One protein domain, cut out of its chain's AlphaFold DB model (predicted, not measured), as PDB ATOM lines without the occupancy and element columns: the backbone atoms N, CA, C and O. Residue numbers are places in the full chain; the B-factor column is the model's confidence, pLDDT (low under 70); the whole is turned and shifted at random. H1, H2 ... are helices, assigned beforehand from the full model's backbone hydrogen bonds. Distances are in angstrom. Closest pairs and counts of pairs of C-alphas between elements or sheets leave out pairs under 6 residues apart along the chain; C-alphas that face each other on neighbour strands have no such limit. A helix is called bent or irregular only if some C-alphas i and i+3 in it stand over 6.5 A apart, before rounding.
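AT A GLANCE: This is residues 2 to 172 of the 551 residues of the protein "Component of oligomeric Golgi complex 4" of Meyerozyma guilliermondii (strain ATCC 6260 / CBS 566 / DSM 6381 / JCM 1539 / NBRC 10279 / NRRL Y-324) (UniProt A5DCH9). This is a long rod of helices: H2 and H5 run along it in opposite directions, H1 folds back from the beginning of H2, and the bent helix H7 packs on H2 with one arm, then on H5 and H3 with the other. The link from H1 to H2 lies at one end, H4 and the long link after it at the other. The printed part has 171 residues with seven named helices, H1 to H7 in order, and no named strand: all helix. It is loose, with a radius of gyration of the C-alphas of 22.4 A, and spans 80 by 35 by 24 A.

HOW THE PARTS SIT: H1, residues 3 to 22, and H2, residues 29 to 55, form a hairpin at a shallow tilt of 16 degrees; their closest C-alphas, Tyr 22 and Pro 29, are 5.9 A apart. With H5, residues 94 to 122, they form an up and down bundle, each helix running against the one before. H1 touches H5 with residues 4 to 8 alone, closest at the C-alphas of Leu 4 and Tyr 114, 6.4 A. H7, residues 140 to 170, was assigned as one helix by its hydrogen bonds but is bent: C-alphas 147 and 150 are 6.8 A apart. Arm H7a, residues 140 to 147, touches H2 (C-alphas of Phe 141 and Asp 42, 5.2 A). Arm H7b, residues 150 to 170, touches H5 at a steep tilt of 39 degrees, closest at the C-alphas of Leu 156 and Met 101, 6.1 A. H7b also touches H3, residues 58 to 67, and only just H4, residues 71 to 77, with 3 pairs of C-alphas within 8 A. H6, residues 134 to 137, is close to but not clearly touching H2. Every O i to N i+4 pair is within hydrogen-bond range in H3, H4, H5, H7a and H7b, against 14 of 16 in H1 and 21 of 23 in H2.

IN THESE COORDINATES: H1 begins at C-alpha 3 (168.282, 144.900, 124.834) and is 26.0 A long; H2 is 39.2 A, H5 41.8 A. H7b, 30.3 A, ends at C-alpha 170 (138.264, 132.556, 151.030).

THE WHOLE: The C-alphas farthest apart, Ala 24 and His 80, are 80.1 A apart. The printed part has no cut. The links H4 to H5 and H5 to H6 are long. Mean pLDDT of the printed part is 79.6; among the residues under 70 are 21 to 29, 79 to 91 and 124 to 132.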
ATOM      1  N   ASN A   2     167.416 142.189 127.785       65.81
ATOM      2  CA  ASN A   2     168.699 142.863 128.054       65.81
ATOM      3  C   ASN A   2     169.006 143.873 126.944       65.81
ATOM      4  O   ASN A   2     170.104 144.397 126.866       65.81
ATOM      5  N   LEU A   3     168.055 144.103 126.032       74.19
ATOM      6  CA  LEU A   3     168.282 144.900 124.834       74.19
ATOM      7  C   LEU A   3     168.567 146.358 125.201       74.19
ATOM      8  O   LEU A   3     169.576 146.891 124.763       74.19
ATOM      9  N   LEU A   4     167.730 146.973 126.041       77.25
ATOM     10  CA  LEU A   4     167.923 148.357 126.485       77.25
ATOM     11  C   LEU A   4     169.208 148.520 127.307       77.25
ATOM     12  O   LEU A   4     169.939 149.484 127.110       77.25
ATOM     13  N   GLU A   5     169.533 147.544 128.156       79.19
ATOM     14  CA  GLU A   5     170.782 147.530 128.923       79.19
ATOM     15  C   GLU A   5     172.011 147.399 128.009       79.19
ATOM     16  O   GLU A   5     172.948 148.188 128.108       79.19
ATOM     17  N   ASN A   6     171.977 146.474 127.047       79.88
ATOM     18  CA  ASN A   6     173.030 146.295 126.049       79.88
ATOM     19  C   ASN A   6     173.195 147.546 125.178       79.88
ATOM     20  O   ASN A   6     174.322 147.931 124.874       79.88
ATOM     21  N   ILE A   7     172.094 148.205 124.806       79.25
ATOM     22  CA  ILE A   7     172.112 149.482 124.085       79.25
ATOM     23  C   ILE A   7     172.772 150.564 124.945       79.25
ATOM     24  O   ILE A   7     173.647 151.274 124.455       79.25
ATOM     25  N   SER A   8     172.419 150.678 126.229       79.12
ATOM     26  CA  SER A   8     173.056 151.626 127.150       79.12
ATOM     27  C   SER A   8     174.558 151.361 127.307       79.12
ATOM     28  O   SER A   8     175.352 152.301 127.247       79.12
ATOM     29  N   VAL A   9     174.974 150.096 127.434       81.62
ATOM     30  CA  VAL A   9     176.394 149.701 127.501       81.62
ATOM     31  C   VAL A   9     177.121 150.039 126.198       81.62
ATOM     32  O   VAL A   9     178.206 150.622 126.237       81.62
ATOM     33  N   MET A  10     176.518 149.743 125.046       78.56
ATOM     34  CA  MET A  10     177.073 150.077 123.735       78.56
ATOM     35  C   MET A  10     177.245 151.598 123.584       78.56
ATOM     36  O   MET A  10     178.323 152.073 123.226       78.56
ATOM     37  N   LEU A  11     176.223 152.384 123.929       78.31
ATOM     38  CA  LEU A  11     176.282 153.848 123.895       78.31
ATOM     39  C   LEU A  11     177.362 154.411 124.838       78.31
ATOM     40  O   LEU A  11     178.035 155.384 124.489       78.31
ATOM     41  N   MET A  12     177.591 153.787 126.000       78.06
ATOM     42  CA  MET A  12     178.692 154.155 126.898       78.06
ATOM     43  C   MET A  12     180.070 153.843 126.307       78.06
ATOM     44  O   MET A  12     180.963 154.684 126.382       78.06
ATOM     45  N   GLN A  13     180.254 152.657 125.724       80.56
ATOM     46  CA  GLN A  13     181.539 152.225 125.164       80.56
ATOM     47  C   GLN A  13     181.933 153.029 123.920       80.56
ATOM     48  O   GLN A  13     183.104 153.365 123.742       80.56
ATOM     49  N   HIS A  14     180.960 153.383 123.079       76.12
ATOM     50  CA  HIS A  14     181.200 154.162 121.865       76.12
ATOM     51  C   HIS A  14     181.199 155.681 122.096       76.12
ATOM     52  O   HIS A  14     181.691 156.422 121.244       76.12
ATOM     53  N   GLY A  15     180.738 156.163 123.256       73.31
ATOM     54  CA  GLY A  15     180.728 157.587 123.608       73.31
ATOM     55  C   GLY A  15     182.092 158.295 123.472       73.31
ATOM     56  O   GLY A  15     182.166 159.320 122.791       73.31
ATOM     57  N   PRO A  16     183.196 157.755 124.031       74.81
ATOM     58  CA  PRO A  16     184.535 158.339 123.895       74.81
ATOM     59  C   PRO A  16     185.046 158.387 122.449       74.81
ATOM     60  O   PRO A  16     185.754 159.319 122.071       74.81
ATOM     61  N   LEU A  17     184.681 157.398 121.625       72.50
ATOM     62  CA  LEU A  17     185.063 157.340 120.210       72.50
ATOM     63  C   LEU A  17     184.334 158.413 119.394       72.50
ATOM     64  O   LEU A  17     184.950 159.078 118.561       72.50
ATOM     65  N   ILE A  18     183.046 158.619 119.679       72.56
ATOM     66  CA  ILE A  18     182.230 159.664 119.052       72.56
ATOM     67  C   ILE A  18     182.785 161.046 119.413       72.56
ATOM     68  O   ILE A  18     183.006 161.870 118.528       72.56
ATOM     69  N   LEU A  19     183.104 161.272 120.690       71.19
ATOM     70  CA  LEU A  19     183.742 162.512 121.135       71.19
ATOM     71  C   LEU A  19     185.105 162.731 120.478       71.19
ATOM     72  O   LEU A  19     185.420 163.850 120.110       71.19
ATOM     73  N   LYS A  20     185.919 161.694 120.274       70.81
ATOM     74  CA  LYS A  20     187.247 161.861 119.666       70.81
ATOM     75  C   LYS A  20     187.192 162.293 118.195       70.81
ATOM     76  O   LYS A  20     188.048 163.060 117.765       70.81
ATOM     77  N   HIS A  21     186.217 161.801 117.429       67.69
ATOM     78  CA  HIS A  21     186.162 162.010 115.976       67.69
ATOM     79  C   HIS A  21     185.169 163.084 115.515       67.69
ATOM     80  O   HIS A  21     185.382 163.669 114.457       67.69
ATOM     81  N   TYR A  22     184.121 163.380 116.289       66.38
ATOM     82  CA  TYR A  22     183.040 164.282 115.865       66.38
ATOM     83  C   TYR A  22     182.999 165.626 116.614       66.38
ATOM     84  O   TYR A  22     182.200 166.487 116.246       66.38
ATOM     85  N   ASN A  23     183.885 165.857 117.598       65.69
ATOM     86  CA  ASN A  23     183.962 167.138 118.331       65.69
ATOM     87  C   ASN A  23     184.294 168.339 117.435       65.69
ATOM     88  O   ASN A  23     183.991 169.474 117.773       65.69
ATOM     89  N   ALA A  24     184.962 168.096 116.303       61.25
ATOM     90  CA  ALA A  24     185.380 169.151 115.385       61.25
ATOM     91  C   ALA A  24     184.246 169.643 114.466       61.25
ATOM     92  O   ALA A  24     184.393 170.683 113.831       61.25
ATOM     93  N   THR A  25     183.140 168.896 114.355       60.69
ATOM     94  CA  THR A  25     182.088 169.137 113.348       60.69
ATOM     95  C   THR A  25     180.737 169.516 113.960       60.69
ATOM     96  O   THR A  25     179.960 170.206 113.308       60.69
ATOM     97  N   PHE A  26     180.450 169.114 115.202       59.81
ATOM     98  CA  PHE A  26     179.178 169.400 115.874       59.81
ATOM     99  C   PHE A  26     179.407 169.914 117.299       59.81
ATOM    100  O   PHE A  26     180.288 169.416 117.992       59.81
ATOM    101  N   THR A  27     178.585 170.868 117.749       60.06
ATOM    102  CA  THR A  27     178.602 171.417 119.120       60.06
ATOM    103  C   THR A  27     178.154 170.395 120.174       60.06
ATOM    104  O   THR A  27     178.650 170.434 121.293       60.06
ATOM    105  N   GLU A  28     177.276 169.446 119.813       66.44
ATOM    106  CA  GLU A  28     176.862 168.303 120.652       66.44
ATOM    107  C   GLU A  28     176.781 166.988 119.837       66.44
ATOM    108  O   GLU A  28     175.698 166.534 119.449       66.44
ATOM    109  N   PRO A  29     177.920 166.337 119.537       68.50
ATOM    110  CA  PRO A  29     177.954 165.162 118.663       68.50
ATOM    111  C   PRO A  29     177.254 163.932 119.268       68.50
ATOM    112  O   PRO A  29     176.700 163.114 118.536       68.50
ATOM    113  N   LEU A  30     177.236 163.805 120.599       71.62
ATOM    114  CA  LEU A  30     176.577 162.697 121.298       71.62
ATOM    115  C   LEU A  30     175.049 162.783 121.202       71.62
ATOM    116  O   LEU A  30     174.414 161.797 120.835       71.62
ATOM    117  N   SER A  31     174.473 163.961 121.451       73.25
ATOM    118  CA  SER A  31     173.031 164.217 121.345       73.25
ATOM    119  C   SER A  31     172.509 163.905 119.936       73.25
ATOM    120  O   SER A  31     171.457 163.283 119.779       73.25
ATOM    121  N   TYR A  32     173.280 164.261 118.901       75.12
ATOM    122  CA  TYR A  32     172.942 163.982 117.501       75.12
ATOM    123  C   TYR A  32     172.939 162.481 117.168       75.12
ATOM    124  O   TYR A  32     172.005 161.981 116.536       75.12
ATOM    125  N   VAL A  33     173.969 161.743 117.601       77.25
ATOM    126  CA  VAL A  33     174.062 160.294 117.359       77.25
ATOM    127  C   VAL A  33     172.960 159.545 118.107       77.25
ATOM    128  O   VAL A  33     172.310 158.679 117.523       77.25
ATOM    129  N   VAL A  34     172.685 159.918 119.361       79.19
ATOM    130  CA  VAL A  34     171.586 159.335 120.145       79.19
ATOM    131  C   VAL A  34     170.237 159.579 119.461       79.19
ATOM    132  O   VAL A  34     169.456 158.641 119.332       79.19
ATOM    133  N   ALA A  35     169.987 160.777 118.921       77.88
ATOM    134  CA  ALA A  35     168.752 161.070 118.187       77.88
ATOM    135  C   ALA A  35     168.573 160.205 116.923       77.88
ATOM    136  O   ALA A  35     167.462 159.777 116.616       77.88
ATOM    137  N   LYS A  36     169.662 159.913 116.198       80.06
ATOM    138  CA  LYS A  36     169.648 159.030 115.018       80.06
ATOM    139  C   LYS A  36     169.403 157.567 115.384       80.06
ATOM    140  O   LYS A  36     168.653 156.892 114.685       80.06
ATOM    141  N   ILE A  37     170.025 157.087 116.460       83.12
ATOM    142  CA  ILE A  37     169.889 155.699 116.920       83.12
ATOM    143  C   ILE A  37     168.511 155.471 117.565       83.12
ATOM    144  O   ILE A  37     167.948 154.390 117.413       83.12
ATOM    145  N   GLN A  38     167.925 156.488 118.210       83.94
ATOM    146  CA  GLN A  38     166.623 156.378 118.874       83.94
ATOM    147  C   GLN A  38     165.517 155.852 117.946       83.94
ATOM    148  O   GLN A  38     164.698 155.053 118.387       83.94
ATOM    149  N   GLY A  39     165.507 156.241 116.666       83.75
ATOM    150  CA  GLY A  39     164.511 155.749 115.707       83.75
ATOM    151  C   GLY A  39     164.585 154.236 115.466       83.75
ATOM    152  O   GLY A  39     163.551 153.578 115.359       83.75
ATOM    153  N   GLU A  40     165.795 153.672 115.438       84.31
ATOM    154  CA  GLU A  40     165.998 152.223 115.312       84.31
ATOM    155  C   GLU A  40     165.645 151.503 116.619       84.31
ATOM    156  O   GLU A  40     164.977 150.470 116.599       84.31
ATOM    157  N   ILE A  41     166.018 152.082 117.769       85.25
ATOM    158  CA  ILE A  41     165.655 151.551 119.092       85.25
ATOM    159  C   ILE A  41     164.132 151.468 119.226       85.25
ATOM    160  O   ILE A  41     163.609 150.424 119.613       85.25
ATOM    161  N   ASP A  42     163.417 152.533 118.863       86.94
ATOM    162  CA  ASP A  42     161.956 152.576 118.899       86.94
ATOM    163  C   ASP A  42     161.326 151.476 118.032       86.94
ATOM    164  O   ASP A  42     160.339 150.861 118.441       86.94
ATOM    165  N   SER A  43     161.897 151.208 116.851       86.50
ATOM    166  CA  SER A  43     161.422 150.154 115.949       86.50
ATOM    167  C   SER A  43     161.615 148.760 116.554       86.50
ATOM    168  O   SER A  43     160.657 147.993 116.666       86.50
ATOM    169  N   GLN A  44     162.828 148.452 117.025       86.81
ATOM    170  CA  GLN A  44     163.175 147.136 117.570       86.81
ATOM    171  C   GLN A  44     162.452 146.844 118.892       86.81
ATOM    172  O   GLN A  44     161.851 145.782 119.062       86.81
ATOM    173  N   VAL A  45     162.457 147.797 119.829       87.38
ATOM    174  CA  VAL A  45     161.752 147.660 121.113       87.38
ATOM    175  C   VAL A  45     160.238 147.623 120.878       87.38
ATOM    176  O   VAL A  45     159.530 146.835 121.507       87.38
ATOM    177  N   GLY A  46     159.740 148.399 119.911       87.62
ATOM    178  CA  GLY A  46     158.351 148.359 119.473       87.62
ATOM    179  C   GLY A  46     157.923 146.989 118.943       87.62
ATOM    180  O   GLY A  46     156.860 146.511 119.344       87.62
ATOM    181  N   LEU A  47     158.731 146.349 118.091       88.62
ATOM    182  CA  LEU A  47     158.464 145.013 117.544       88.62
ATOM    183  C   LEU A  47     158.439 143.948 118.648       88.62
ATOM    184  O   LEU A  47     157.537 143.110 118.688       88.62
ATOM    185  N   ILE A  48     159.409 143.993 119.566       88.62
ATOM    186  CA  ILE A  48     159.480 143.061 120.701       88.62
ATOM    187  C   ILE A  48     158.245 143.210 121.587       88.62
ATOM    188  O   ILE A  48     157.651 142.207 121.976       88.62
ATOM    189  N   ALA A  49     157.826 144.447 121.868       88.81
ATOM    190  CA  ALA A  49     156.638 144.706 122.667       88.81
ATOM    191  C   ALA A  49     155.345 144.224 121.989       88.81
ATOM    192  O   ALA A  49     154.499 143.665 122.680       88.81
ATOM    193  N   ASP A  50     155.190 144.383 120.668       90.19
ATOM    194  CA  ASP A  50     154.031 143.822 119.944       90.19
ATOM    195  C   ASP A  50     154.043 142.298 119.973       90.19
ATOM    196  O   ASP A  50     153.040 141.678 120.310       90.19
ATOM    197  N   THR A  51     155.198 141.693 119.693       90.81
ATOM    198  CA  THR A  51     155.340 140.232 119.705       90.81
ATOM    199  C   THR A  51     155.000 139.673 121.085       90.81
ATOM    200  O   THR A  51     154.259 138.701 121.201       90.81
ATOM    201  N   PHE A  52     155.493 140.314 122.147       91.31
ATOM    202  CA  PHE A  52     155.139 139.981 123.523       91.31
ATOM    203  C   PHE A  52     153.631 140.114 123.773       91.31
ATOM    204  O   PHE A  52     153.015 139.207 124.339       91.31
ATOM    205  N   TYR A  53     153.034 141.216 123.313       91.56
ATOM    206  CA  TYR A  53     151.617 141.501 123.496       91.56
ATOM    207  C   TYR A  53     150.715 140.450 122.815       91.56
ATOM    208  O   TYR A  53     149.710 140.001 123.378       91.56
ATOM    209  N   ASP A  54     151.107 140.001 121.626       91.12
ATOM    210  CA  ASP A  54     150.360 139.017 120.846       91.12
ATOM    211  C   ASP A  54     150.558 137.590 121.379       91.12
ATOM    212  O   ASP A  54     149.586 136.848 121.549       91.12
ATOM    213  N   VAL A  55     151.795 137.208 121.726       92.31
ATOM    214  CA  VAL A  55     152.120 135.870 122.255       92.31
ATOM    215  C   VAL A  55     151.422 135.611 123.588       92.31
ATOM    216  O   VAL A  55     150.866 134.531 123.794       92.31
ATOM    217  N   ARG A  56     151.399 136.606 124.483       89.94
ATOM    218  CA  ARG A  56     150.700 136.518 125.774       89.94
ATOM    219  C   ARG A  56     149.184 136.714 125.661       89.94
ATOM    220  O   ARG A  56     148.484 136.574 126.657       89.94
ATOM    221  N   ARG A  57     148.661 137.000 124.460       90.56
ATOM    222  CA  ARG A  57     147.226 137.175 124.174       90.56
ATOM    223  C   ARG A  57     146.541 138.176 125.112       90.56
ATOM    224  O   ARG A  57     145.416 137.935 125.555       90.56
ATOM    225  N   PHE A  58     147.174 139.322 125.371       90.31
ATOM    226  CA  PHE A  58     146.620 140.355 126.258       90.31
ATOM    227  C   PHE A  58     145.169 140.762 125.946       90.31
ATOM    228  O   PHE A  58     144.414 140.923 126.902       90.31
ATOM    229  N   PRO A  59     144.714 140.877 124.678       89.62
ATOM    230  CA  PRO A  59     143.314 141.196 124.393       89.62
ATOM    231  C   PRO A  59     142.328 140.202 125.012       89.62
ATOM    232  O   PRO A  59     141.306 140.613 125.554       89.62
ATOM    233  N   LYS A  60     142.662 138.905 124.980       89.81
ATOM    234  CA  LYS A  60     141.841 137.857 125.590       89.81
ATOM    235  C   LYS A  60     141.885 137.960 127.114       89.81
ATOM    236  O   LYS A  60     140.839 137.991 127.742       89.81
ATOM    237  N   VAL A  61     143.078 138.091 127.696       90.06
ATOM    238  CA  VAL A  61     143.248 138.198 129.158       90.06
ATOM    239  C   VAL A  61     142.478 139.395 129.725       90.06
ATOM    240  O   VAL A  61     141.786 139.267 130.729       90.06
ATOM    241  N   ILE A  62     142.545 140.554 129.064       90.56
ATOM    242  CA  ILE A  62     141.813 141.762 129.475       90.56
ATOM    243  C   ILE A  62     140.297 141.542 129.384       90.56
ATOM    244  O   ILE A  62     139.565 141.969 130.277       90.56
ATOM    245  N   GLN A  63     139.823 140.861 128.337       89.31
ATOM    246  CA  GLN A  63     138.415 140.504 128.203       89.31
ATOM    247  C   GLN A  63     137.974 139.563 129.335       89.31
ATOM    248  O   GLN A  63     136.991 139.861 130.011       89.31
ATOM    249  N   ASP A  64     138.724 138.493 129.594       87.56
ATOM    250  CA  ASP A  64     138.421 137.500 130.632       87.56
ATOM    251  C   ASP A  64     138.360 138.154 132.028       87.56
ATOM    252  O   ASP A  64     137.428 137.928 132.798       87.56
ATOM    253  N   ILE A  65     139.298 139.060 132.317       90.38
ATOM    254  CA  ILE A  65     139.329 139.871 133.542       90.38
ATOM    255  C   ILE A  65     138.113 140.792 133.659       90.38
ATOM    256  O   ILE A  65     137.538 140.922 134.739       90.38
ATOM    257  N   SER A  66     137.707 141.436 132.562       86.19
ATOM    258  CA  SER A  66     136.565 142.356 132.565       86.19
ATOM    259  C   SER A  66     135.226 141.650 132.792       86.19
ATOM    260  O   SER A  66     134.305 142.241 133.353       86.19
ATOM    261  N   LEU A  67     135.126 140.382 132.382       86.50
ATOM    262  CA  LEU A  67     133.938 139.548 132.558       86.50
ATOM    263  C   LEU A  67     133.851 138.932 133.960       86.50
ATOM    264  O   LEU A  67     132.810 138.392 134.332       86.50
ATOM    265  N   TYR A  68     134.922 139.014 134.749       85.88
ATOM    266  CA  TYR A  68     134.973 138.416 136.071       85.88
ATOM    267  C   TYR A  68     134.087 139.164 137.079       85.88
ATOM    268  O   TYR A  68     134.253 140.358 137.334       85.88
ATOM    269  N   THR A  69     133.154 138.446 137.707       81.94
ATOM    270  CA  THR A  69     132.079 139.037 138.525       81.94
ATOM    271  C   THR A  69     132.345 139.069 140.033       81.94
ATOM    272  O   THR A  69     131.495 139.561 140.775       81.94
ATOM    273  N   PHE A  70     133.509 138.604 140.504       84.25
ATOM    274  CA  PHE A  70     133.888 138.581 141.932       84.25
ATOM    275  C   PHE A  70     132.817 137.951 142.848       84.25
ATOM    276  O   PHE A  70     132.270 138.630 143.727       84.25
ATOM    277  N   PRO A  71     132.492 136.659 142.658       80.75
ATOM    278  CA  PRO A  71     131.357 136.005 143.304       80.75
ATOM    279  C   PRO A  71     131.416 136.029 144.837       80.75
ATOM    280  O   PRO A  71     130.386 136.257 145.469       80.75
ATOM    281  N   HIS A  72     132.586 135.859 145.466       78.75
ATOM    282  CA  HIS A  72     132.677 135.811 146.932       78.75
ATOM    283  C   HIS A  72     132.566 137.204 147.554       78.75
ATOM    284  O   HIS A  72     131.912 137.368 148.587       78.75
ATOM    285  N   LEU A  73     133.150 138.225 146.913       81.00
ATOM    286  CA  LEU A  73     132.994 139.615 147.352       81.00
ATOM    287  C   LEU A  73     131.533 140.055 147.229       81.00
ATOM    288  O   LEU A  73     130.986 140.646 148.161       81.00
ATOM    289  N   ARG A  74     130.881 139.706 146.111       77.69
ATOM    290  CA  ARG A  74     129.474 140.032 145.869       77.69
ATOM    291  C   ARG A  74     128.544 139.311 146.836       77.69
ATOM    292  O   ARG A  74     127.687 139.956 147.424       77.69
ATOM    293  N   HIS A  75     128.741 138.014 147.065       78.31
ATOM    294  CA  HIS A  75     127.939 137.260 148.030       78.31
ATOM    295  C   HIS A  75     128.080 137.821 149.455       78.31
ATOM    296  O   HIS A  75     127.113 137.903 150.211       78.31
ATOM    297  N   ARG A  76     129.278 138.288 149.824       74.38
ATOM    298  CA  ARG A  76     129.487 138.938 151.119       74.38
ATOM    299  C   ARG A  76     128.798 140.309 151.202       74.38
ATOM    300  O   ARG A  76     128.364 140.683 152.287       74.38
ATOM    301  N   GLN A  77     128.649 141.041 150.104       71.31
ATOM    302  CA  GLN A  77     127.901 142.307 150.083       71.31
ATOM    303  C   GLN A  77     126.381 142.088 150.060       71.31
ATOM    304  O   GLN A  77     125.651 142.782 150.763       71.31
ATOM    305  N   GLU A  78     125.913 141.086 149.318       72.06
ATOM    306  CA  GLU A  78     124.500 140.773 149.102       72.06
ATOM    307  C   GLU A  78     124.216 139.292 149.428       72.06
ATOM    308  O   GLU A  78     124.147 138.454 148.526       72.06
ATOM    309  N   PRO A  79     124.004 138.935 150.711       62.81
ATOM    310  CA  PRO A  79     123.821 137.539 151.124       62.81
ATOM    311  C   PRO A  79     122.529 136.892 150.595       62.81
ATOM    312  O   PRO A  79     122.376 135.679 150.673       62.81
ATOM    313  N   HIS A  80     121.593 137.685 150.060       58.25
ATOM    314  CA  HIS A  80     120.317 137.208 149.518       58.25
ATOM    315  C   HIS A  80     120.399 136.668 148.081       58.25
ATOM    316  O   HIS A  80     119.408 136.131 147.593       58.25
ATOM    317  N   HIS A  81     121.542 136.799 147.402       57.31
ATOM    318  CA  HIS A  81     121.759 136.168 146.101       57.31
ATOM    319  C   HIS A  81     122.432 134.806 146.280       57.31
ATOM    320  O   HIS A  81     123.530 134.722 146.840       57.31
ATOM    321  N   GLU A  82     121.783 133.748 145.778       55.16
ATOM    322  CA  GLU A  82     122.400 132.426 145.687       55.16
ATOM    323  C   GLU A  82     123.646 132.502 144.791       55.16
ATOM    324  O   GLU A  82     123.573 132.959 143.646       55.16
ATOM    325  N   PRO A  83     124.813 132.096 145.305       55.09
ATOM    326  CA  PRO A  83     126.054 132.209 144.565       55.09
ATOM    327  C   PRO A  83     126.201 131.076 143.540       55.09
ATOM    328  O   PRO A  83     126.289 129.901 143.887       55.09
ATOM    329  N   GLN A  84     126.313 131.433 142.259       57.62
ATOM    330  CA  GLN A  84     126.781 130.520 141.212       57.62
ATOM    331  C   GLN A  84     128.314 130.427 141.264       57.62
ATOM    332  O   GLN A  84     129.025 131.097 140.519       57.62
ATOM    333  N   PHE A  85     128.844 129.628 142.193       57.53
ATOM    334  CA  PHE A  85     130.294 129.477 142.385       57.53
ATOM    335  C   PHE A  85     130.993 128.632 141.304       57.53
ATOM    336  O   PHE A  85     132.219 128.671 141.209       57.53
ATOM    337  N   GLN A  86     130.241 127.867 140.506       53.28
ATOM    338  CA  GLN A  86     130.790 126.813 139.644       53.28
ATOM    339  C   GLN A  86     131.416 127.293 138.327       53.28
ATOM    340  O   GLN A  86     132.285 126.595 137.820       53.28
ATOM    341  N   ASP A  87     131.077 128.482 137.817       49.97
ATOM    342  CA  ASP A  87     131.526 128.890 136.474       49.97
ATOM    343  C   ASP A  87     132.731 129.845 136.459       49.97
ATOM    344  O   ASP A  87     133.377 129.988 135.430       49.97
ATOM    345  N   SER A  88     133.076 130.522 137.563       52.62
ATOM    346  CA  SER A  88     134.061 131.627 137.524       52.62
ATOM    347  C   SER A  88     135.474 131.266 137.996       52.62
ATOM    348  O   SER A  88     136.418 131.986 137.679       52.62
ATOM    349  N   ALA A  89     135.647 130.206 138.793       51.44
ATOM    350  CA  ALA A  89     136.934 129.894 139.425       51.44
ATOM    351  C   ALA A  89     138.005 129.411 138.429       51.44
ATOM    352  O   ALA A  89     139.177 129.729 138.623       51.44
ATOM    353  N   ASP A  90     137.590 128.741 137.351       55.12
ATOM    354  CA  ASP A  90     138.482 128.146 136.347       55.12
ATOM    355  C   ASP A  90     138.775 129.066 135.148       55.12
ATOM    356  O   ASP A  90     139.623 128.746 134.318       55.12
ATOM    357  N   ILE A  91     138.104 130.221 135.038       62.88
ATOM    358  CA  ILE A  91     138.264 131.117 133.877       62.88
ATOM    359  C   ILE A  91     139.575 131.912 133.958       62.88
ATOM    360  O   ILE A  91     140.167 132.227 132.927       62.88
ATOM    361  N   VAL A  92     140.043 132.249 135.167       74.56
ATOM    362  CA  VAL A  92     141.151 133.196 135.353       74.56
ATOM    363  C   VAL A  92     142.115 132.745 136.454       74.56
ATOM    364  O   VAL A  92     141.808 132.835 137.647       74.56
ATOM    365  N   ASN A  93     143.318 132.319 136.055       83.81
ATOM    366  CA  ASN A  93     144.389 131.939 136.973       83.81
ATOM    367  C   ASN A  93     145.092 133.184 137.550       83.81
ATOM    368  O   ASN A  93     145.691 133.979 136.825       83.81
ATOM    369  N   LEU A  94     145.032 133.348 138.876       86.44
ATOM    370  CA  LEU A  94     145.626 134.494 139.576       86.44
ATOM    371  C   LEU A  94     147.156 134.543 139.433       86.44
ATOM    372  O   LEU A  94     147.717 135.633 139.354       86.44
ATOM    373  N   ILE A  95     147.814 133.379 139.383       88.50
ATOM    374  CA  ILE A  95     149.277 133.283 139.279       88.50
ATOM    375  C   ILE A  95     149.731 133.817 137.920       88.50
ATOM    376  O   ILE A  95     150.590 134.689 137.861       88.50
ATOM    377  N   GLU A  96     149.075 133.382 136.842       89.00
ATOM    378  CA  GLU A  96     149.386 133.831 135.480       89.00
ATOM    379  C   GLU A  96     149.227 135.348 135.325       89.00
ATOM    380  O   GLU A  96     150.050 135.998 134.686       89.00
ATOM    381  N   ILE A  97     148.202 135.940 135.943       90.12
ATOM    382  CA  ILE A  97     148.019 137.397 135.932       90.12
ATOM    383  C   ILE A  97     149.120 138.104 136.714       90.12
ATOM    384  O   ILE A  97     149.608 139.140 136.260       90.12
ATOM    385  N   GLY A  98     149.508 137.563 137.871       89.00
ATOM    386  CA  GLY A  98     150.628 138.083 138.650       89.00
ATOM    387  C   GLY A  98     151.930 138.071 137.846       89.00
ATOM    388  O   GLY A  98     152.628 139.085 137.797       89.00
ATOM    389  N   ASP A  99     152.211 136.973 137.145       91.44
ATOM    390  CA  ASP A  99     153.388 136.831 136.285       91.44
ATOM    391  C   ASP A  99     153.358 137.827 135.117       91.44
ATOM    392  O   ASP A  99     154.330 138.549 134.896       91.44
ATOM    393  N   LEU A 100     152.223 137.956 134.420       91.44
ATOM    394  CA  LEU A 100     152.050 138.933 133.336       91.44
ATOM    395  C   LEU A 100     152.203 140.381 133.819       91.44
ATOM    396  O   LEU A 100     152.798 141.210 133.126       91.44
ATOM    397  N   MET A 101     151.675 140.691 135.004       91.44
ATOM    398  CA  MET A 101     151.829 141.998 135.640       91.44
ATOM    399  C   MET A 101     153.308 142.284 135.942       91.44
ATOM    400  O   MET A 101     153.783 143.373 135.624       91.44
ATOM    401  N   ASN A 102     154.043 141.321 136.506       91.31
ATOM    402  CA  ASN A 102     155.476 141.458 136.797       91.31
ATOM    403  C   ASN A 102     156.316 141.611 135.515       91.31
ATOM    404  O   ASN A 102     157.232 142.437 135.462       91.31
ATOM    405  N   GLU A 103     155.993 140.863 134.456       90.81
ATOM    406  CA  GLU A 103     156.647 140.983 133.148       90.81
ATOM    407  C   GLU A 103     156.438 142.381 132.543       90.81
ATOM    408  O   GLU A 103     157.403 143.012 132.102       90.81
ATOM    409  N   LEU A 104     155.209 142.911 132.581       89.81
ATOM    410  CA  LEU A 104     154.913 144.277 132.133       89.81
ATOM    411  C   LEU A 104     155.589 145.341 132.998       89.81
ATOM    412  O   LEU A 104     156.153 146.288 132.449       89.81
ATOM    413  N   ALA A 105     155.579 145.181 134.323       89.94
ATOM    414  CA  ALA A 105     156.284 146.082 135.232       89.94
ATOM    415  C   ALA A 105     157.775 146.148 134.878       89.94
ATOM    416  O   ALA A 105     158.337 147.235 134.777       89.94
ATOM    417  N   THR A 106     158.389 145.000 134.577       89.19
ATOM    418  CA  THR A 106     159.795 144.915 134.160       89.19
ATOM    419  C   THR A 106     160.043 145.640 132.833       89.19
ATOM    420  O   THR A 106     161.024 146.373 132.724       89.19
ATOM    421  N   ILE A 107     159.156 145.502 131.836       88.69
ATOM    422  CA  ILE A 107     159.256 146.237 130.554       88.69
ATOM    423  C   ILE A 107     159.236 147.749 130.797       88.69
ATOM    424  O   ILE A 107     160.090 148.478 130.290       88.69
ATOM    425  N   LEU A 108     158.259 148.216 131.578       88.12
ATOM    426  CA  LEU A 108     158.083 149.635 131.886       88.12
ATOM    427  C   LEU A 108     159.267 150.179 132.691       88.12
ATOM    428  O   LEU A 108     159.763 151.266 132.396       88.12
ATOM    429  N   HIS A 109     159.765 149.396 133.648       87.94
ATOM    430  CA  HIS A 109     160.927 149.741 134.454       87.94
ATOM    431  C   HIS A 109     162.206 149.850 133.614       87.94
ATOM    432  O   HIS A 109     162.949 150.820 133.716       87.94
ATOM    433  N   GLN A 110     162.469 148.896 132.720       87.00
ATOM    434  CA  GLN A 110     163.643 148.969 131.847       87.00
ATOM    435  C   GLN A 110     163.579 150.166 130.893       87.00
ATOM    436  O   GLN A 110     164.598 150.815 130.646       87.00
ATOM    437  N   TRP A 111     162.386 150.492 130.389       87.25
ATOM    438  CA  TRP A 111     162.183 151.699 129.594       87.25
ATOM    439  C   TRP A 111     162.441 152.972 130.406       87.25
ATOM    440  O   TRP A 111     163.137 153.868 129.929       87.25
ATOM    441  N   SER A 112     161.952 153.051 131.646       84.50
ATOM    442  CA  SER A 112     162.184 154.218 132.504       84.50
ATOM    443  C   SER A 112     163.665 154.397 132.856       84.50
ATOM    444  O   SER A 112     164.184 155.516 132.797       84.50
ATOM    445  N   LEU A 113     164.385 153.299 133.118       83.62
ATOM    446  CA  LEU A 113     165.832 153.301 133.327       83.62
ATOM    447  C   LEU A 113     166.595 153.796 132.096       83.62
ATOM    448  O   LEU A 113     167.515 154.603 132.245       83.62
ATOM    449  N   TYR A 114     166.205 153.357 130.895       84.62
ATOM    450  CA  TYR A 114     166.785 153.841 129.642       84.62
ATOM    451  C   TYR A 114     166.544 155.346 129.462       84.62
ATOM    452  O   TYR A 114     167.490 156.099 129.224       84.62
ATOM    453  N   CYS A 115     165.307 155.809 129.665       81.62
ATOM    454  CA  CYS A 115     164.957 157.226 129.591       81.62
ATOM    455  C   CYS A 115     165.782 158.070 130.571       81.62
ATOM    456  O   CYS A 115     166.307 159.122 130.201       81.62
ATOM    457  N   ARG A 116     165.963 157.585 131.807       79.31
ATOM    458  CA  ARG A 116     166.820 158.216 132.819       79.31
ATOM    459  C   ARG A 116     168.281 158.247 132.392       79.31
ATOM    460  O   ARG A 116     168.916 159.293 132.495       79.31
ATOM    461  N   PHE A 117     168.815 157.125 131.919       82.00
ATOM    462  CA  PHE A 117     170.192 157.038 131.440       82.00
ATOM    463  C   PHE A 117     170.449 158.063 130.335       82.00
ATOM    464  O   PHE A 117     171.406 158.828 130.429       82.00
ATOM    465  N   VAL A 118     169.565 158.131 129.338       79.44
ATOM    466  CA  VAL A 118     169.711 159.057 128.215       79.44
ATOM    467  C   VAL A 118     169.611 160.511 128.673       79.44
ATOM    468  O   VAL A 118     170.473 161.317 128.321       79.44
ATOM    469  N   ALA A 119     168.614 160.838 129.499       77.12
ATOM    470  CA  ALA A 119     168.420 162.189 130.015       77.12
ATOM    471  C   ALA A 119     169.624 162.685 130.828       77.12
ATOM    472  O   ALA A 119     170.113 163.787 130.594       77.12
ATOM    473  N   VAL A 120     170.142 161.857 131.740       76.88
ATOM    474  CA  VAL A 120     171.253 162.230 132.629       76.88
ATOM    475  C   VAL A 120     172.600 162.240 131.901       76.88
ATOM    476  O   VAL A 120     173.440 163.077 132.197       76.88
ATOM    477  N   LYS A 121     172.859 161.319 130.965       75.06
ATOM    478  CA  LYS A 121     174.177 161.228 130.309       75.06
ATOM    479  C   LYS A 121     174.355 162.170 129.128       75.06
ATOM    480  O   LYS A 121     175.486 162.579 128.878       75.06
ATOM    481  N   TYR A 122     173.287 162.454 128.387       72.00
ATOM    482  CA  TYR A 122     173.395 163.147 127.102       72.00
ATOM    483  C   TYR A 122     172.671 164.490 127.065       72.00
ATOM    484  O   TYR A 122     173.001 165.304 126.214       72.00
ATOM    485  N   PHE A 123     171.731 164.745 127.983       70.00
ATOM    486  CA  PHE A 123     170.881 165.941 127.940       70.00
ATOM    487  C   PHE A 123     170.847 166.741 129.256       70.00
ATOM    488  O   PHE A 123     170.091 167.705 129.352       70.00
ATOM    489  N   SER A 124     171.647 166.392 130.275       63.00
ATOM    490  CA  SER A 124     171.678 167.145 131.536       63.00
ATOM    491  C   SER A 124     172.547 168.403 131.421       63.00
ATOM    492  O   SER A 124     173.774 168.344 131.524       63.00
ATOM    493  N   THR A 125     171.921 169.563 131.267       53.31
ATOM    494  CA  THR A 125     172.570 170.881 131.330       53.31
ATOM    495  C   THR A 125     172.563 171.424 132.764       53.31
ATOM    496  O   THR A 125     171.858 172.372 133.062       53.31
ATOM    497  N   SER A 126     173.346 170.833 133.677       50.59
ATOM    498  CA  SER A 126     173.628 171.341 135.047       50.59
ATOM    499  C   SER A 126     172.443 171.751 135.956       50.59
ATOM    500  O   SER A 126     172.684 172.241 137.056       50.59
ATOM    501  N   THR A 127     171.180 171.566 135.570       48.41
ATOM    502  CA  THR A 127     170.012 171.881 136.400       48.41
ATOM    503  C   THR A 127     169.713 170.744 137.377       48.41
ATOM    504  O   THR A 127     169.688 169.574 136.999       48.41
ATOM    505  N   GLU A 128     169.446 171.100 138.638       51.09
ATOM    506  CA  GLU A 128     169.170 170.187 139.767       51.09
ATOM    507  C   GLU A 128     167.954 169.257 139.564       51.09
ATOM    508  O   GLU A 128     167.753 168.330 140.344       51.09
ATOM    509  N   SER A 129     167.167 169.448 138.501       54.31
ATOM    510  CA  SER A 129     166.105 168.530 138.078       54.31
ATOM    511  C   SER A 129     166.178 168.294 136.560       54.31
ATOM    512  O   SER A 129     165.869 169.197 135.777       54.31
ATOM    513  N   PRO A 130     166.596 167.101 136.093       59.53
ATOM    514  CA  PRO A 130     166.562 166.797 134.670       59.53
ATOM    515  C   PRO A 130     165.102 166.796 134.195       59.53
ATOM    516  O   PRO A 130     164.225 166.230 134.849       59.53
ATOM    517  N   LEU A 131     164.822 167.436 133.060       64.44
ATOM    518  CA  LEU A 131     163.558 167.266 132.342       64.44
ATOM    519  C   LEU A 131     163.696 166.124 131.332       64.44
ATOM    520  O   LEU A 131     164.788 165.853 130.832       64.44
ATOM    521  N   VAL A 132     162.583 165.456 131.014       64.44
ATOM    522  CA  VAL A 132     162.570 164.394 129.997       64.44
ATOM    523  C   VAL A 132     162.908 165.004 128.624       64.44
ATOM    524  O   VAL A 132     162.169 165.889 128.183       64.44
ATOM    525  N   PRO A 133     163.964 164.540 127.925       71.19
ATOM    526  CA  PRO A 133     164.370 165.071 126.621       71.19
ATOM    527  C   PRO A 133     163.264 164.980 125.562       71.19
ATOM    528  O   PRO A 133     162.558 163.972 125.485       71.19
ATOM    529  N   GLU A 134     163.162 165.978 124.674       67.81
ATOM    530  CA  GLU A 134     162.144 166.002 123.605       67.81
ATOM    531  C   GLU A 134     162.177 164.763 122.697       67.81
ATOM    532  O   GLU A 134     161.139 164.325 122.206       67.81
ATOM    533  N   ILE A 135     163.359 164.178 122.494       69.00
ATOM    534  CA  ILE A 135     163.561 162.975 121.673       69.00
ATOM    535  C   ILE A 135     162.831 161.764 122.274       69.00
ATOM    536  O   ILE A 135     162.287 160.943 121.541       69.00
ATOM    537  N   ILE A 136     162.770 161.676 123.604       77.38
ATOM    538  CA  ILE A 136     162.067 160.606 124.319       77.38
ATOM    539  C   ILE A 136     160.570 160.906 124.399       77.38
ATOM    540  O   ILE A 136     159.753 159.995 124.273       77.38
ATOM    541  N   GLN A 137     160.188 162.178 124.554       76.56
ATOM    542  CA  GLN A 137     158.773 162.568 124.541       76.56
ATOM    543  C   GLN A 137     158.114 162.284 123.182       76.56
ATOM    544  O   GLN A 137     156.974 161.833 123.137       76.56
ATOM    545  N   LYS A 138     158.840 162.509 122.078       79.56
ATOM    546  CA  LYS A 138     158.381 162.262 120.699       79.56
ATOM    547  C   LYS A 138     158.649 160.829 120.206       79.56
ATOM    548  O   LYS A 138     158.371 160.538 119.045       79.56
ATOM    549  N   SER A 139     159.192 159.947 121.051       83.00
ATOM    550  CA  SER A 139     159.489 158.554 120.687       83.00
ATOM    551  C   SER A 139     158.213 157.787 120.331       83.00
ATOM    552  O   SER A 139     157.194 157.859 121.029       83.00
ATOM    553  N   ASN A 140     158.291 156.986 119.266       83.12
ATOM    554  CA  ASN A 140     157.196 156.107 118.851       83.12
ATOM    555  C   ASN A 140     156.905 155.045 119.918       83.12
ATOM    556  O   ASN A 140     155.755 154.638 120.106       83.12
ATOM    557  N   PHE A 141     157.936 154.607 120.644       85.50
ATOM    558  CA  PHE A 141     157.771 153.638 121.715       85.50
ATOM    559  C   PHE A 141     157.098 154.262 122.945       85.50
ATOM    560  O   PHE A 141     156.179 153.653 123.489       85.50
ATOM    561  N   THR A 142     157.424 155.504 123.321       84.81
ATOM    562  CA  THR A 142     156.696 156.236 124.382       84.81
ATOM    563  C   THR A 142     155.201 156.372 124.064       84.81
ATOM    564  O   THR A 142     154.348 156.141 124.931       84.81
ATOM    565  N   ALA A 143     154.855 156.681 122.809       86.25
ATOM    566  CA  ALA A 143     153.460 156.735 122.365       86.25
ATOM    567  C   ALA A 143     152.761 155.368 122.501       86.25
ATOM    568  O   ALA A 143     151.599 155.279 122.908       86.25
ATOM    569  N   LYS A 144     153.480 154.280 122.218       87.25
ATOM    570  CA  LYS A 144     152.987 152.905 122.356       87.25
ATOM    571  C   LYS A 144     152.810 152.467 123.808       87.25
ATOM    572  O   LYS A 144     151.810 151.831 124.137       87.25
ATOM    573  N   VAL A 145     153.751 152.834 124.678       87.50
ATOM    574  CA  VAL A 145     153.662 152.606 126.124       87.50
ATOM    575  C   VAL A 145     152.387 153.248 126.659       87.50
ATOM    576  O   VAL A 145     151.570 152.563 127.266       87.50
ATOM    577  N   THR A 146     152.165 154.522 126.336       86.88
ATOM    578  CA  THR A 146     150.997 155.279 126.808       86.88
ATOM    579  C   THR A 146     149.672 154.742 126.254       86.88
ATOM    580  O   THR A 146     148.671 154.731 126.964       86.88
ATOM    581  N   SER A 147     149.644 154.287 124.997       88.31
ATOM    582  CA  SER A 147     148.399 153.872 124.326       88.31
ATOM    583  C   SER A 147     148.001 152.409 124.541       88.31
ATOM    584  O   SER A 147     146.808 152.115 124.546       88.31
ATOM    585  N   LYS A 148     148.961 151.486 124.705       88.56
ATOM    586  CA  LYS A 148     148.692 150.036 124.809       88.56
ATOM    587  C   LYS A 148     149.191 149.410 126.107       88.56
ATOM    588  O   LYS A 148     148.404 148.790 126.821       88.56
ATOM    589  N   LEU A 149     150.486 149.536 126.407       89.12
ATOM    590  CA  LEU A 149     151.109 148.776 127.501       89.12
ATOM    591  C   LEU A 149     150.665 149.277 128.878       89.12
ATOM    592  O   LEU A 149     150.369 148.468 129.753       89.12
ATOM    593  N   LEU A 150     150.574 150.597 129.058       90.56
ATOM    594  CA  LEU A 150     150.187 151.206 130.327       90.56
ATOM    595  C   LEU A 150     148.718 150.911 130.690       90.56
ATOM    596  O   LEU A 150     148.493 150.422 131.796       90.56
ATOM    597  N   PRO A 151     147.724 151.071 129.787       92.00
ATOM    598  CA  PRO A 151     146.345 150.681 130.090       92.00
ATOM    599  C   PRO A 151     146.182 149.189 130.411       92.00
ATOM    600  O   PRO A 151     145.405 148.832 131.298       92.00
ATOM    601  N   ALA A 152     146.922 148.313 129.717       91.25
ATOM    602  CA  ALA A 152     146.921 146.880 130.001       91.25
ATOM    603  C   ALA A 152     147.488 146.589 131.400       91.25
ATOM    604  O   ALA A 152     146.853 145.880 132.180       91.25
ATOM    605  N   PHE A 153     148.630 147.191 131.744       92.00
ATOM    606  CA  PHE A 153     149.247 147.071 133.064       92.00
ATOM    607  C   PHE A 153     148.319 147.557 134.186       92.00
ATOM    608  O   PHE A 153     148.094 146.840 135.157       92.00
ATOM    609  N   GLU A 154     147.705 148.732 134.031       91.94
ATOM    610  CA  GLU A 154     146.773 149.295 135.015       91.94
ATOM    611  C   GLU A 154     145.547 148.396 135.246       91.94
ATOM    612  O   GLU A 154     145.107 148.232 136.389       91.94
ATOM    613  N   SER A 155     145.005 147.798 134.179       92.00
ATOM    614  CA  SER A 155     143.883 146.853 134.260       92.00
ATOM    615  C   SER A 155     144.269 145.585 135.030       92.00
ATOM    616  O   SER A 155     143.549 145.164 135.938       92.00
ATOM    617  N   LEU A 156     145.449 145.023 134.734       91.94
ATOM    618  CA  LEU A 156     145.968 143.837 135.419       91.94
ATOM    619  C   LEU A 156     146.237 144.105 136.898       91.94
ATOM    620  O   LEU A 156     145.775 143.328 137.726       91.94
ATOM    621  N   CYS A 157     146.900 145.211 137.250       91.81
ATOM    622  CA  CYS A 157     147.146 145.591 138.645       91.81
ATOM    623  C   CYS A 157     145.835 145.737 139.431       91.81
ATOM    624  O   CYS A 157     145.709 145.221 140.543       91.81
ATOM    625  N   SER A 158     144.844 146.407 138.835       91.44
ATOM    626  CA  SER A 158     143.529 146.632 139.447       91.44
ATOM    627  C   SER A 158     142.796 145.318 139.721       91.44
ATOM    628  O   SER A 158     142.295 145.089 140.826       91.44
ATOM    629  N   PHE A 159     142.756 144.431 138.724       92.50
ATOM    630  CA  PHE A 159     142.130 143.122 138.865       92.50
ATOM    631  C   PHE A 159     142.888 142.230 139.846       92.50
ATOM    632  O   PHE A 159     142.272 141.653 140.739       92.50
ATOM    633  N   TYR A 160     144.211 142.143 139.709       93.12
ATOM    634  CA  TYR A 160     145.074 141.316 140.545       93.12
ATOM    635  C   TYR A 160     144.926 141.682 142.021       93.12
ATOM    636  O   TYR A 160     144.721 140.794 142.847       93.12
ATOM    637  N   PHE A 161     144.941 142.977 142.355       93.94
ATOM    638  CA  PHE A 161     144.756 143.443 143.728       93.94
ATOM    639  C   PHE A 161     143.395 143.014 144.297       93.94
ATOM    640  O   PHE A 161     143.323 142.385 145.356       93.94
ATOM    641  N   ARG A 162     142.304 143.276 143.563       92.50
ATOM    642  CA  ARG A 162     140.946 142.934 144.010       92.50
ATOM    643  C   ARG A 162     140.708 141.422 144.097       92.50
ATOM    644  O   ARG A 162     140.083 140.951 145.044       92.50
ATOM    645  N   ARG A 163     141.210 140.652 143.129       91.19
ATOM    646  CA  ARG A 163     141.091 139.187 143.091       91.19
ATOM    647  C   ARG A 163     141.930 138.524 144.183       91.19
ATOM    648  O   ARG A 163     141.485 137.539 144.766       91.19
ATOM    649  N   SER A 164     143.100 139.078 144.495       92.44
ATOM    650  CA  SER A 164     143.930 138.614 145.612       92.44
ATOM    651  C   SER A 164     143.232 138.825 146.953       92.44
ATOM    652  O   SER A 164     143.232 137.915 147.774       92.44
ATOM    653  N   LEU A 165     142.564 139.970 147.150       92.81
ATOM    654  CA  LEU A 165     141.733 140.198 148.336       92.81
ATOM    655  C   LEU A 165     140.601 139.170 148.430       92.81
ATOM    656  O   LEU A 165     140.395 138.580 149.483       92.81
ATOM    657  N   GLU A 166     139.881 138.926 147.332       90.44
ATOM    658  CA  GLU A 166     138.837 137.898 147.307       90.44
ATOM    659  C   GLU A 166     139.393 136.533 147.720       90.44
ATOM    660  O   GLU A 166     138.803 135.860 148.562       90.44
ATOM    661  N   LYS A 167     140.546 136.142 147.166       89.69
ATOM    662  CA  LYS A 167     141.179 134.868 147.494       89.69
ATOM    663  C   LYS A 167     141.592 134.805 148.964       89.69
ATOM    664  O   LYS A 167     141.249 133.814 149.601       89.69
ATOM    665  N   ALA A 168     142.228 135.847 149.501       90.69
ATOM    666  CA  ALA A 168     142.600 135.937 150.916       90.69
ATOM    667  C   ALA A 168     141.379 135.746 151.830       90.69
ATOM    668  O   ALA A 168     141.422 134.975 152.783       90.69
ATOM    669  N   LEU A 169     140.236 136.347 151.480       89.44
ATOM    670  CA  LEU A 169     138.985 136.171 152.223       89.44
ATOM    671  C   LEU A 169     138.411 134.745 152.162       89.44
ATOM    672  O   LEU A 169     137.663 134.366 153.059       89.44
ATOM    673  N   THR A 170     138.712 133.962 151.119       87.56
ATOM    674  CA  THR A 170     138.264 132.556 151.030       87.56
ATOM    675  C   THR A 170     139.101 131.594 151.864       87.56
ATOM    676  O   THR A 170     138.601 130.535 152.232       87.56
ATOM    677  N   ILE A 171     140.356 131.946 152.139       88.75
ATOM    678  CA  ILE A 171     141.307 131.130 152.907       88.75
ATOM    679  C   ILE A 171     141.569 131.736 154.290       88.75
ATOM    680  O   ILE A 171     142.623 131.516 154.875       88.75
ATOM    681  N   GLU A 172     140.626 132.537 154.789       91.62
ATOM    682  CA  GLU A 172     140.757 133.222 156.069       91.62
ATOM    683  C   GLU A 172     140.978 132.223 157.211       91.62
ATOM    684  O   GLU A 172     140.169 131.318 157.435       91.62
TER     685      GLU A 172